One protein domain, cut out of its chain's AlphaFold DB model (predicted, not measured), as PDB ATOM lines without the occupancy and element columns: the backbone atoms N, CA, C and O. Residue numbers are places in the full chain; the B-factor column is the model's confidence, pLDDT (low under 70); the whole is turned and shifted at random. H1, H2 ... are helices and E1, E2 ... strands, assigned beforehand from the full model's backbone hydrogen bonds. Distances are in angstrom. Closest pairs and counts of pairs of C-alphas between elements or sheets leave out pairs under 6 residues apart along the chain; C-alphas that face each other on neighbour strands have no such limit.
ATOM      1  N   TYR A   2      66.508  85.512 130.872       92.81
ATOM      2  CA  TYR A   2      67.443  86.125 131.815       92.81
ATOM      3  C   TYR A   2      68.902  85.871 131.452       92.81
ATOM      4  O   TYR A   2      69.269  84.782 131.006       92.81
ATOM      5  N   LEU A   3      69.723  86.893 131.668       94.00
ATOM      6  CA  LEU A   3      71.160  86.757 131.838       94.00
ATOM      7  C   LEU A   3      71.447  86.579 133.327       94.00
ATOM      8  O   LEU A   3      70.934  87.343 134.144       94.00
ATOM      9  N   VAL A   4      72.315  85.626 133.647       93.75
ATOM     10  CA  VAL A   4      72.906  85.474 134.979       93.75
ATOM     11  C   VAL A   4      74.372  85.829 134.920       93.75
ATOM     12  O   VAL A   4      75.061  85.457 133.973       93.75
ATOM     13  N   ILE A   5      74.843  86.516 135.944       93.31
ATOM     14  CA  ILE A   5      76.256  86.775 136.164       93.31
ATOM     15  C   ILE A   5      76.590  86.215 137.534       93.31
ATOM     16  O   ILE A   5      75.907  86.532 138.502       93.31
ATOM     17  N   GLU A   6      77.620  85.390 137.596       92.19
ATOM     18  CA  GLU A   6      78.142  84.804 138.823       92.19
ATOM     19  C   GLU A   6      79.593  85.249 138.996       92.19
ATOM     20  O   GLU A   6      80.401  85.124 138.073       92.19
ATOM     21  N   GLU A   7      79.911  85.779 140.172       91.06
ATOM     22  CA  GLU A   7      81.293  85.976 140.614       91.06
ATOM     23  C   GLU A   7      81.955  84.630 140.933       91.06
ATOM     24  O   GLU A   7      81.291  83.692 141.374       91.06
ATOM     25  N   GLU A   8      83.271  84.537 140.760       83.81
ATOM     26  CA  GLU A   8      84.076  83.381 141.146       83.81
ATOM     27  C   GLU A   8      83.724  82.910 142.566       83.81
ATOM     28  O   GLU A   8      83.484  83.706 143.478       83.81
ATOM     29  N   TRP A  30      79.721  93.169 122.899       91.94
ATOM     30  CA  TRP A  30      80.317  93.955 123.978       91.94
ATOM     31  C   TRP A  30      81.345  93.140 124.776       91.94
ATOM     32  O   TRP A  30      82.449  93.623 125.004       91.94
ATOM     33  N   TRP A  31      81.020  91.894 125.132       91.88
ATOM     34  CA  TRP A  31      81.896  91.003 125.896       91.88
ATOM     35  C   TRP A  31      83.214  90.707 125.172       91.88
ATOM     36  O   TRP A  31      84.285  90.760 125.773       91.88
ATOM     37  N   GLU A  32      83.153  90.431 123.870       89.94
ATOM     38  CA  GLU A  32      84.335  90.132 123.051       89.94
ATOM     39  C   GLU A  32      85.252  91.345 122.842       89.94
ATOM     40  O   GLU A  32      86.444  91.174 122.581       89.94
ATOM     41  N   ASN A  33      84.715  92.560 122.978       89.00
ATOM     42  CA  ASN A  33      85.460  93.814 122.853       89.00
ATOM     43  C   ASN A  33      85.794  94.459 124.209       89.00
ATOM     44  O   ASN A  33      86.372  95.546 124.243       89.00
ATOM     45  N   LEU A  34      85.432  93.820 125.322       87.44
ATOM     46  CA  LEU A  34      85.731  94.319 126.654       87.44
ATOM     47  C   LEU A  34      87.242  94.233 126.914       87.44
ATOM     48  O   LEU A  34      87.853  93.175 126.780       87.44
ATOM     49  N   GLU A  35      87.860  95.357 127.281       85.62
ATOM     50  CA  GLU A  35      89.310  95.410 127.510       85.62
ATOM     51  C   GLU A  35      89.734  94.711 128.811       85.62
ATOM     52  O   GLU A  35      90.846  94.184 128.899       85.62
ATOM     53  N   SER A  36      88.869  94.726 129.828       85.31
ATOM     54  CA  SER A  36      89.123  94.123 131.135       85.31
ATOM     55  C   SER A  36      87.825  93.808 131.878       85.31
ATOM     56  O   SER A  36      86.892  94.610 131.884       85.31
ATOM     57  N   VAL A  37      87.818  92.675 132.582       85.62
ATOM     58  CA  VAL A  37      86.749  92.240 133.499       85.62
ATOM     59  C   VAL A  37      86.956  92.705 134.941       85.62
ATOM     60  O   VAL A  37      86.027  92.621 135.741       85.62
ATOM     61  N   LEU A  38      88.127  93.252 135.289       82.75
ATOM     62  CA  LEU A  38      88.497  93.543 136.681       82.75
ATOM     63  C   LEU A  38      87.507  94.491 137.377       82.75
ATOM     64  O   LEU A  38      87.135  94.283 138.527       82.75
ATOM     65  N   GLY A  39      87.037  95.524 136.671       80.69
ATOM     66  CA  GLY A  39      86.039  96.450 137.217       80.69
ATOM     67  C   GLY A  39      84.673  95.797 137.450       80.69
ATOM     68  O   GLY A  39      83.933  96.211 138.340       80.69
ATOM     69  N   MET A  40      84.351  94.760 136.676       83.31
ATOM     70  CA  MET A  40      83.086  94.040 136.779       83.31
ATOM     71  C   MET A  40      83.080  93.001 137.887       83.31
ATOM     72  O   MET A  40      82.017  92.761 138.444       83.31
ATOM     73  N   PHE A  41      84.233  92.414 138.219       83.25
ATOM     74  CA  PHE A  41      84.338  91.436 139.300       83.25
ATOM     75  C   PHE A  41      83.785  91.990 140.626       83.25
ATOM     76  O   PHE A  41      83.019  91.333 141.324       83.25
ATOM     77  N   PHE A  42      84.088  93.254 140.939       80.06
ATOM     78  CA  PHE A  42      83.609  93.883 142.171       80.06
ATOM     79  C   PHE A  42      82.161  94.357 142.097       80.06
ATOM     80  O   PHE A  42      81.440  94.260 143.090       80.06
ATOM     81  N   ASN A  43      81.761  94.939 140.968       83.25
ATOM     82  CA  ASN A  43      80.396  95.392 140.742       83.25
ATOM     83  C   ASN A  43      80.143  95.554 139.234       83.25
ATOM     84  O   ASN A  43      80.499  96.590 138.656       83.25
ATOM     85  N   PRO A  44      79.486  94.583 138.583       84.75
ATOM     86  CA  PRO A  44      79.240  94.656 137.154       84.75
ATOM     87  C   PRO A  44      78.184  95.715 136.802       84.75
ATOM     88  O   PRO A  44      78.193  96.215 135.680       84.75
ATOM     89  N   ALA A  45      77.311  96.122 137.735       82.31
ATOM     90  CA  ALA A  45      76.117  96.927 137.447       82.31
ATOM     91  C   ALA A  45      76.403  98.293 136.808       82.31
ATOM     92  O   ALA A  45      75.578  98.793 136.050       82.31
ATOM     93  N   ASN A  46      77.572  98.882 137.070       77.25
ATOM     94  CA  ASN A  46      77.943 100.192 136.525       77.25
ATOM     95  C   ASN A  46      78.581 100.131 135.130       77.25
ATOM     96  O   ASN A  46      78.704 101.161 134.473       77.25
ATOM     97  N   LEU A  47      79.039  98.953 134.704       82.88
ATOM     98  CA  LEU A  47      79.798  98.769 133.462       82.88
ATOM     99  C   LEU A  47      79.033  97.940 132.429       82.88
ATOM    100  O   LEU A  47      79.407  97.914 131.257       82.88
ATOM    101  N   PHE A  48      77.976  97.257 132.862       87.56
ATOM    102  CA  PHE A  48      77.228  96.339 132.027       87.56
ATOM    103  C   PHE A  48      76.283  97.066 131.056       87.56
ATOM    104  O   PHE A  48      75.642  98.044 131.441       87.56
ATOM    105  N   PRO A  49      76.113  96.573 129.814       88.88
ATOM    106  CA  PRO A  49      75.200  97.174 128.836       88.88
ATOM    107  C   PRO A  49      73.711  96.966 129.166       88.88
ATOM    108  O   PRO A  49      72.848  97.510 128.480       88.88
ATOM    109  N   LEU A  50      73.403  96.168 130.190       90.94
ATOM    110  CA  LEU A  50      72.051  95.873 130.657       90.94
ATOM    111  C   LEU A  50      71.909  96.294 132.117       90.94
ATOM    112  O   LEU A  50      72.867  96.223 132.884       90.94
ATOM    113  N   THR A  51      70.692  96.658 132.517       92.00
ATOM    114  CA  THR A  51      70.384  96.917 133.925       92.00
ATOM    115  C   THR A  51      70.514  95.626 134.722       92.00
ATOM    116  O   THR A  51      69.716  94.702 134.553       92.00
ATOM    117  N   LEU A  52      71.514  95.576 135.598       92.25
ATOM    118  CA  LEU A  52      71.737  94.455 136.499       92.25
ATOM    119  C   LEU A  52      71.055  94.684 137.843       92.25
ATOM    120  O   LEU A  52      71.103  95.781 138.402       92.25
ATOM    121  N   LYS A  53      70.479  93.616 138.386       91.50
ATOM    122  CA  LYS A  53      70.010  93.546 139.766       91.50
ATOM    123  C   LYS A  53      70.829  92.507 140.519       91.50
ATOM    124  O   LYS A  53      70.897  91.362 140.085       91.50
ATOM    125  N   GLU A  54      71.435  92.910 141.630       92.31
ATOM    126  CA  GLU A  54      72.127  91.992 142.536       92.31
ATOM    127  C   GLU A  54      71.122  91.111 143.279       92.31
ATOM    128  O   GLU A  54      70.056  91.572 143.715       92.31
ATOM    129  N   ILE A  55      71.464  89.833 143.389       91.31
ATOM    130  CA  ILE A  55      70.700  88.863 144.157       91.31
ATOM    131  C   ILE A  55      71.168  88.938 145.606       91.31
ATOM    132  O   ILE A  55      72.353  88.813 145.895       91.31
ATOM    133  N   THR A  56      70.220  89.175 146.502       90.06
ATOM    134  CA  THR A  56      70.427  89.273 147.947       90.06
ATOM    135  C   THR A  56      69.559  88.230 148.637       90.06
ATOM    136  O   THR A  56      68.603  87.735 148.037       90.06
ATOM    137  N   ASP A  57      69.817  87.951 149.914       89.00
ATOM    138  CA  ASP A  57      69.024  87.002 150.714       89.00
ATOM    139  C   ASP A  57      67.506  87.279 150.641       89.00
ATOM    140  O   ASP A  57      66.687  86.364 150.635       89.00
ATOM    141  N   GLU A  58      67.108  88.550 150.523       88.50
ATOM    142  CA  GLU A  58      65.699  88.961 150.424       88.50
ATOM    143  C   GLU A  58      65.023  88.549 149.109       88.50
ATOM    144  O   GLU A  58      63.794  88.507 149.026       88.50
ATOM    145  N   ASN A  59      65.800  88.305 148.053       87.75
ATOM    146  CA  ASN A  59      65.290  88.020 146.715       87.75
ATOM    147  C   ASN A  59      65.801  86.689 146.129       87.75
ATOM    148  O   ASN A  59      65.449  86.353 144.996       87.75
ATOM    149  N   GLU A  60      66.550  85.908 146.912       87.12
ATOM    150  CA  GLU A  60      67.118  84.616 146.521       87.12
ATOM    151  C   GLU A  60      66.037  83.589 146.138       87.12
ATOM    152  O   GLU A  60      66.159  82.890 145.133       87.12
ATOM    153  N   GLU A  61      64.932  83.519 146.885       87.00
ATOM    154  CA  GLU A  61      63.829  82.597 146.571       87.00
ATOM    155  C   GLU A  61      63.195  82.929 145.211       87.00
ATOM    156  O   GLU A  61      62.968  82.046 144.377       87.00
ATOM    157  N   LEU A  62      62.977  84.222 144.949       81.25
ATOM    158  CA  LEU A  62      62.486  84.694 143.659       81.25
ATOM    159  C   LEU A  62      63.489  84.361 142.550       81.25
ATOM    160  O   LEU A  62      63.083  83.849 141.509       81.25
ATOM    161  N   PHE A  63      64.782  84.591 142.777       83.69
ATOM    162  CA  PHE A  63      65.843  84.234 141.836       83.69
ATOM    163  C   PHE A  63      65.812  82.745 141.480       83.69
ATOM    164  O   PHE A  63      65.702  82.404 140.303       83.69
ATOM    165  N   ASN A  64      65.804  81.867 142.482       84.69
ATOM    166  CA  ASN A  64      65.755  80.421 142.284       84.69
ATOM    167  C   ASN A  64      64.492  79.979 141.530       84.69
ATOM    168  O   ASN A  64      64.547  79.053 140.722       84.69
ATOM    169  N   SER A  65      63.360  80.662 141.738       83.12
ATOM    170  CA  SER A  65      62.122  80.385 140.998       83.12
ATOM    171  C   SER A  65      62.170  80.836 139.532       83.12
ATOM    172  O   SER A  65      61.575  80.197 138.664       83.12
ATOM    173  N   LEU A  66      62.884  81.931 139.247       79.12
ATOM    174  CA  LEU A  66      63.012  82.496 137.905       79.12
ATOM    175  C   LEU A  66      64.074  81.780 137.081       79.12
ATOM    176  O   LEU A  66      64.009  81.844 135.855       79.12
ATOM    177  N   LEU A  67      65.046  81.125 137.717       80.94
ATOM    178  CA  LEU A  67      66.204  80.546 137.056       80.94
ATOM    179  C   LEU A  67      66.010  79.071 136.692       80.94
ATOM    180  O   LEU A  67      66.466  78.157 137.376       80.94
ATOM    181  N   THR A  68      65.379  78.824 135.549       82.44
ATOM    182  CA  THR A  68      65.277  77.491 134.956       82.44
ATOM    183  C   THR A  68      66.120  77.408 133.685       82.44
ATOM    184  O   THR A  68      66.549  78.414 133.114       82.44
ATOM    185  N   LYS A  69      66.337  76.183 133.187       75.25
ATOM    186  CA  LYS A  69      66.984  75.971 131.879       75.25
ATOM    187  C   LYS A  69      66.223  76.627 130.721       75.25
ATOM    188  O   LYS A  69      66.816  76.848 129.674       75.25
ATOM    189  N   GLU A  70      64.930  76.892 130.893       84.06
ATOM    190  CA  GLU A  70      64.049  77.450 129.861       84.06
ATOM    191  C   GLU A  70      63.994  78.979 129.913       84.06
ATOM    192  O   GLU A  70      63.730  79.625 128.902       84.06
ATOM    193  N   THR A  71      64.245  79.573 131.081       89.44
ATOM    194  CA  THR A  71      64.209  81.026 131.265       89.44
ATOM    195  C   THR A  71      65.583  81.672 131.117       89.44
ATOM    196  O   THR A  71      65.654  82.861 130.791       89.44
ATOM    197  N   MET A  72      66.666  80.917 131.316       90.81
ATOM    198  CA  MET A  72      68.038  81.392 131.152       90.81
ATOM    199  C   MET A  72      68.423  81.473 129.669       90.81
ATOM    200  O   MET A  72      68.408  80.478 128.949       90.81
ATOM    201  N   ALA A  73      68.813  82.664 129.222       93.12
ATOM    202  CA  ALA A  73      69.285  82.917 127.861       93.12
ATOM    203  C   ALA A  73      70.813  82.957 127.767       93.12
ATOM    204  O   ALA A  73      71.388  82.541 126.760       93.12
ATOM    205  N   ALA A  74      71.480  83.444 128.810       93.94
ATOM    206  CA  ALA A  74      72.930  83.506 128.876       93.94
ATOM    207  C   ALA A  74      73.416  83.440 130.325       93.94
ATOM    208  O   ALA A  74      72.667  83.723 131.262       93.94
ATOM    209  N   TYR A  75      74.680  83.078 130.488       94.06
ATOM    210  CA  TYR A  75      75.354  83.001 131.773       94.06
ATOM    211  C   TYR A  75      76.784  83.521 131.633       94.06
ATOM    212  O   TYR A  75      77.492  83.135 130.700       94.06
ATOM    213  N   ILE A  76      77.205  84.383 132.551       93.75
ATOM    214  CA  ILE A  76      78.569  84.890 132.660       93.75
ATOM    215  C   ILE A  76      79.160  84.422 133.973       93.75
ATOM    216  O   ILE A  76      78.531  84.543 135.020       93.75
ATOM    217  N   HIS A  77      80.394  83.956 133.897       93.12
ATOM    218  CA  HIS A  77      81.219  83.676 135.053       93.12
ATOM    219  C   HIS A  77      82.368  84.676 135.076       93.12
ATOM    220  O   HIS A  77      83.134  84.757 134.108       93.12
ATOM    221  N   LEU A  78      82.448  85.459 136.147       91.12
ATOM    222  CA  LEU A  78      83.471  86.474 136.354       91.12
ATOM    223  C   LEU A  78      84.543  85.945 137.291       91.12
ATOM    224  O   LEU A  78      84.233  85.470 138.372       91.12
ATOM    225  N   HIS A  79      85.790  86.074 136.880       87.75
ATOM    226  CA  HIS A  79      86.987  85.808 137.669       87.75
ATOM    227  C   HIS A  79      87.740  87.119 137.876       87.75
ATOM    228  O   HIS A  79      87.545  88.077 137.117       87.75
ATOM    229  N   LYS A  91      74.280  77.762 122.579       89.25
ATOM    230  CA  LYS A  91      75.410  78.161 121.727       89.25
ATOM    231  C   LYS A  91      76.752  77.873 122.415       89.25
ATOM    232  O   LYS A  91      76.814  77.264 123.487       89.25
ATOM    233  N   GLU A  92      77.835  78.258 121.749       87.12
ATOM    234  CA  GLU A  92      79.196  78.098 122.249       87.12
ATOM    235  C   GLU A  92      79.560  79.099 123.358       87.12
ATOM    236  O   GLU A  92      78.810  80.016 123.703       87.12
ATOM    237  N   LYS A  93      80.720  78.858 123.971       91.56
ATOM    238  CA  LYS A  93      81.286  79.669 125.049       91.56
ATOM    239  C   LYS A  93      82.191  80.750 124.449       91.56
ATOM    240  O   LYS A  93      83.103  80.431 123.693       91.56
ATOM    241  N   HIS A  94      81.989  81.996 124.863       91.25
ATOM    242  CA  HIS A  94      82.796  83.158 124.508       91.25
ATOM    243  C   HIS A  94      83.751  83.479 125.665       91.25
ATOM    244  O   HIS A  94      83.342  83.929 126.736       91.25
ATOM    245  N   LEU A  95      85.039  83.201 125.471       89.62
ATOM    246  CA  LEU A  95      86.078  83.529 126.452       89.62
ATOM    247  C   LEU A  95      86.349  85.032 126.427       89.62
ATOM    248  O   LEU A  95      86.297  85.641 125.358       89.62
ATOM    249  N   HIS A  96      86.637  85.623 127.585       85.50
ATOM    250  CA  HIS A  96      87.062  87.015 127.642       85.50
ATOM    251  C   HIS A  96      88.325  87.236 126.787       85.50
ATOM    252  O   HIS A  96      89.197  86.365 126.699       85.50
ATOM    253  N   ALA A  97      88.440  88.411 126.161       74.00
ATOM    254  CA  ALA A  97      89.542  88.745 125.259       74.00
ATOM    255  C   ALA A  97      90.925  88.625 125.928       74.00
ATOM    256  O   ALA A  97      91.914  88.302 125.265       74.00
ATOM    257  N   GLY A  98      90.987  88.838 127.247       69.44
ATOM    258  CA  GLY A  98      92.196  88.661 128.049       69.44
ATOM    259  C   GLY A  98      92.720  87.223 128.099       69.44
ATOM    260  O   GLY A  98      93.917  87.044 128.274       69.44
ATOM    261  N   TYR A  99      91.877  86.200 127.900       66.81
ATOM    262  CA  TYR A  99      92.276  84.787 128.020       66.81
ATOM    263  C   TYR A  99      93.295  84.342 126.960       66.81
ATOM    264  O   TYR A  99      94.020  83.368 127.142       66.81
ATOM    265  N   ARG A 100      93.314  85.015 125.804       59.09
ATOM    266  CA  ARG A 100      94.168  84.648 124.662       59.09
ATOM    267  C   ARG A 100      95.503  85.404 124.622       59.09
ATOM    268  O   ARG A 100      96.249  85.204 123.664       59.09
ATOM    269  N   LYS A 101      95.764  86.295 125.583       54.66
ATOM    270  CA  LYS A 101      97.003  87.079 125.685       54.66
ATOM    271  C   LYS A 101      97.964  86.432 126.670       54.66
ATOM    272  O   LYS A 101      99.167  86.406 126.337       54.66
TER     273      LYS A 101
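What this domain is: This is residues 2 to 8, 30 to 79 and 91 to 101 of the 101 residues of an uncharacterized protein of Candidatus Woesearchaeota archaeon (UniProt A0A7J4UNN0). Two parallel strands side by side, E1 and E2, make a small ribbon in the middle, with H2 toward one end of the longest axis, E3 and H3 toward the other, and H1 by the ribbon's C-terminal end. The printed part has 68 residues, under half in named elements, in the order E1, H1, H2, E2, E3, H3, class mixed. It is only just compact, close to loose: radius of gyration of the C-alphas 13.0 A, spans 39 by 27 by 20 A.

How they stand to each other: E1, residues 2 to 7, is the parallel neighbour of E2, residues 72 to 78, at 17 degrees; N 6 and O 76, 2.9 A apart, are within hydrogen-bond range. The closest C-alphas of H1, residues 38 to 42, and E2 are those of Phe 41 and Leu 78, 5.8 A apart. H2, residues 60 to 66, is only just apart from E1, 8.4 A at the closest C-alphas. E3, residues 93 to 95, pairs with no named strand but is near E2, with 6 pairs of C-alphas within 10 A; it and H3, residues 97 to 100, meet only through their link. Every O i to N i+4 pair is within hydrogen-bond range in H2, 0 of 1 in H1, with 1 of its 2 O i to N i+3 pairs; H3 is too short for an i+4 pair.

Where its parts are: E1 begins at C-alpha 2 (67.443, 86.125, 131.815) and is 16.4 A long; E2 is 17.1 A and H2 9.8 A. H3 ends at C-alpha 100 (94.168, 84.648, 124.662).

The domain as a whole: Cuts leave gaps of 20.5 A from C-alpha 8 to 30 and 21.1 A from C-alpha 79 to 91. The link H1 to H2 is long, 17 residues. Residues 98 to 101 have pLDDT under 70.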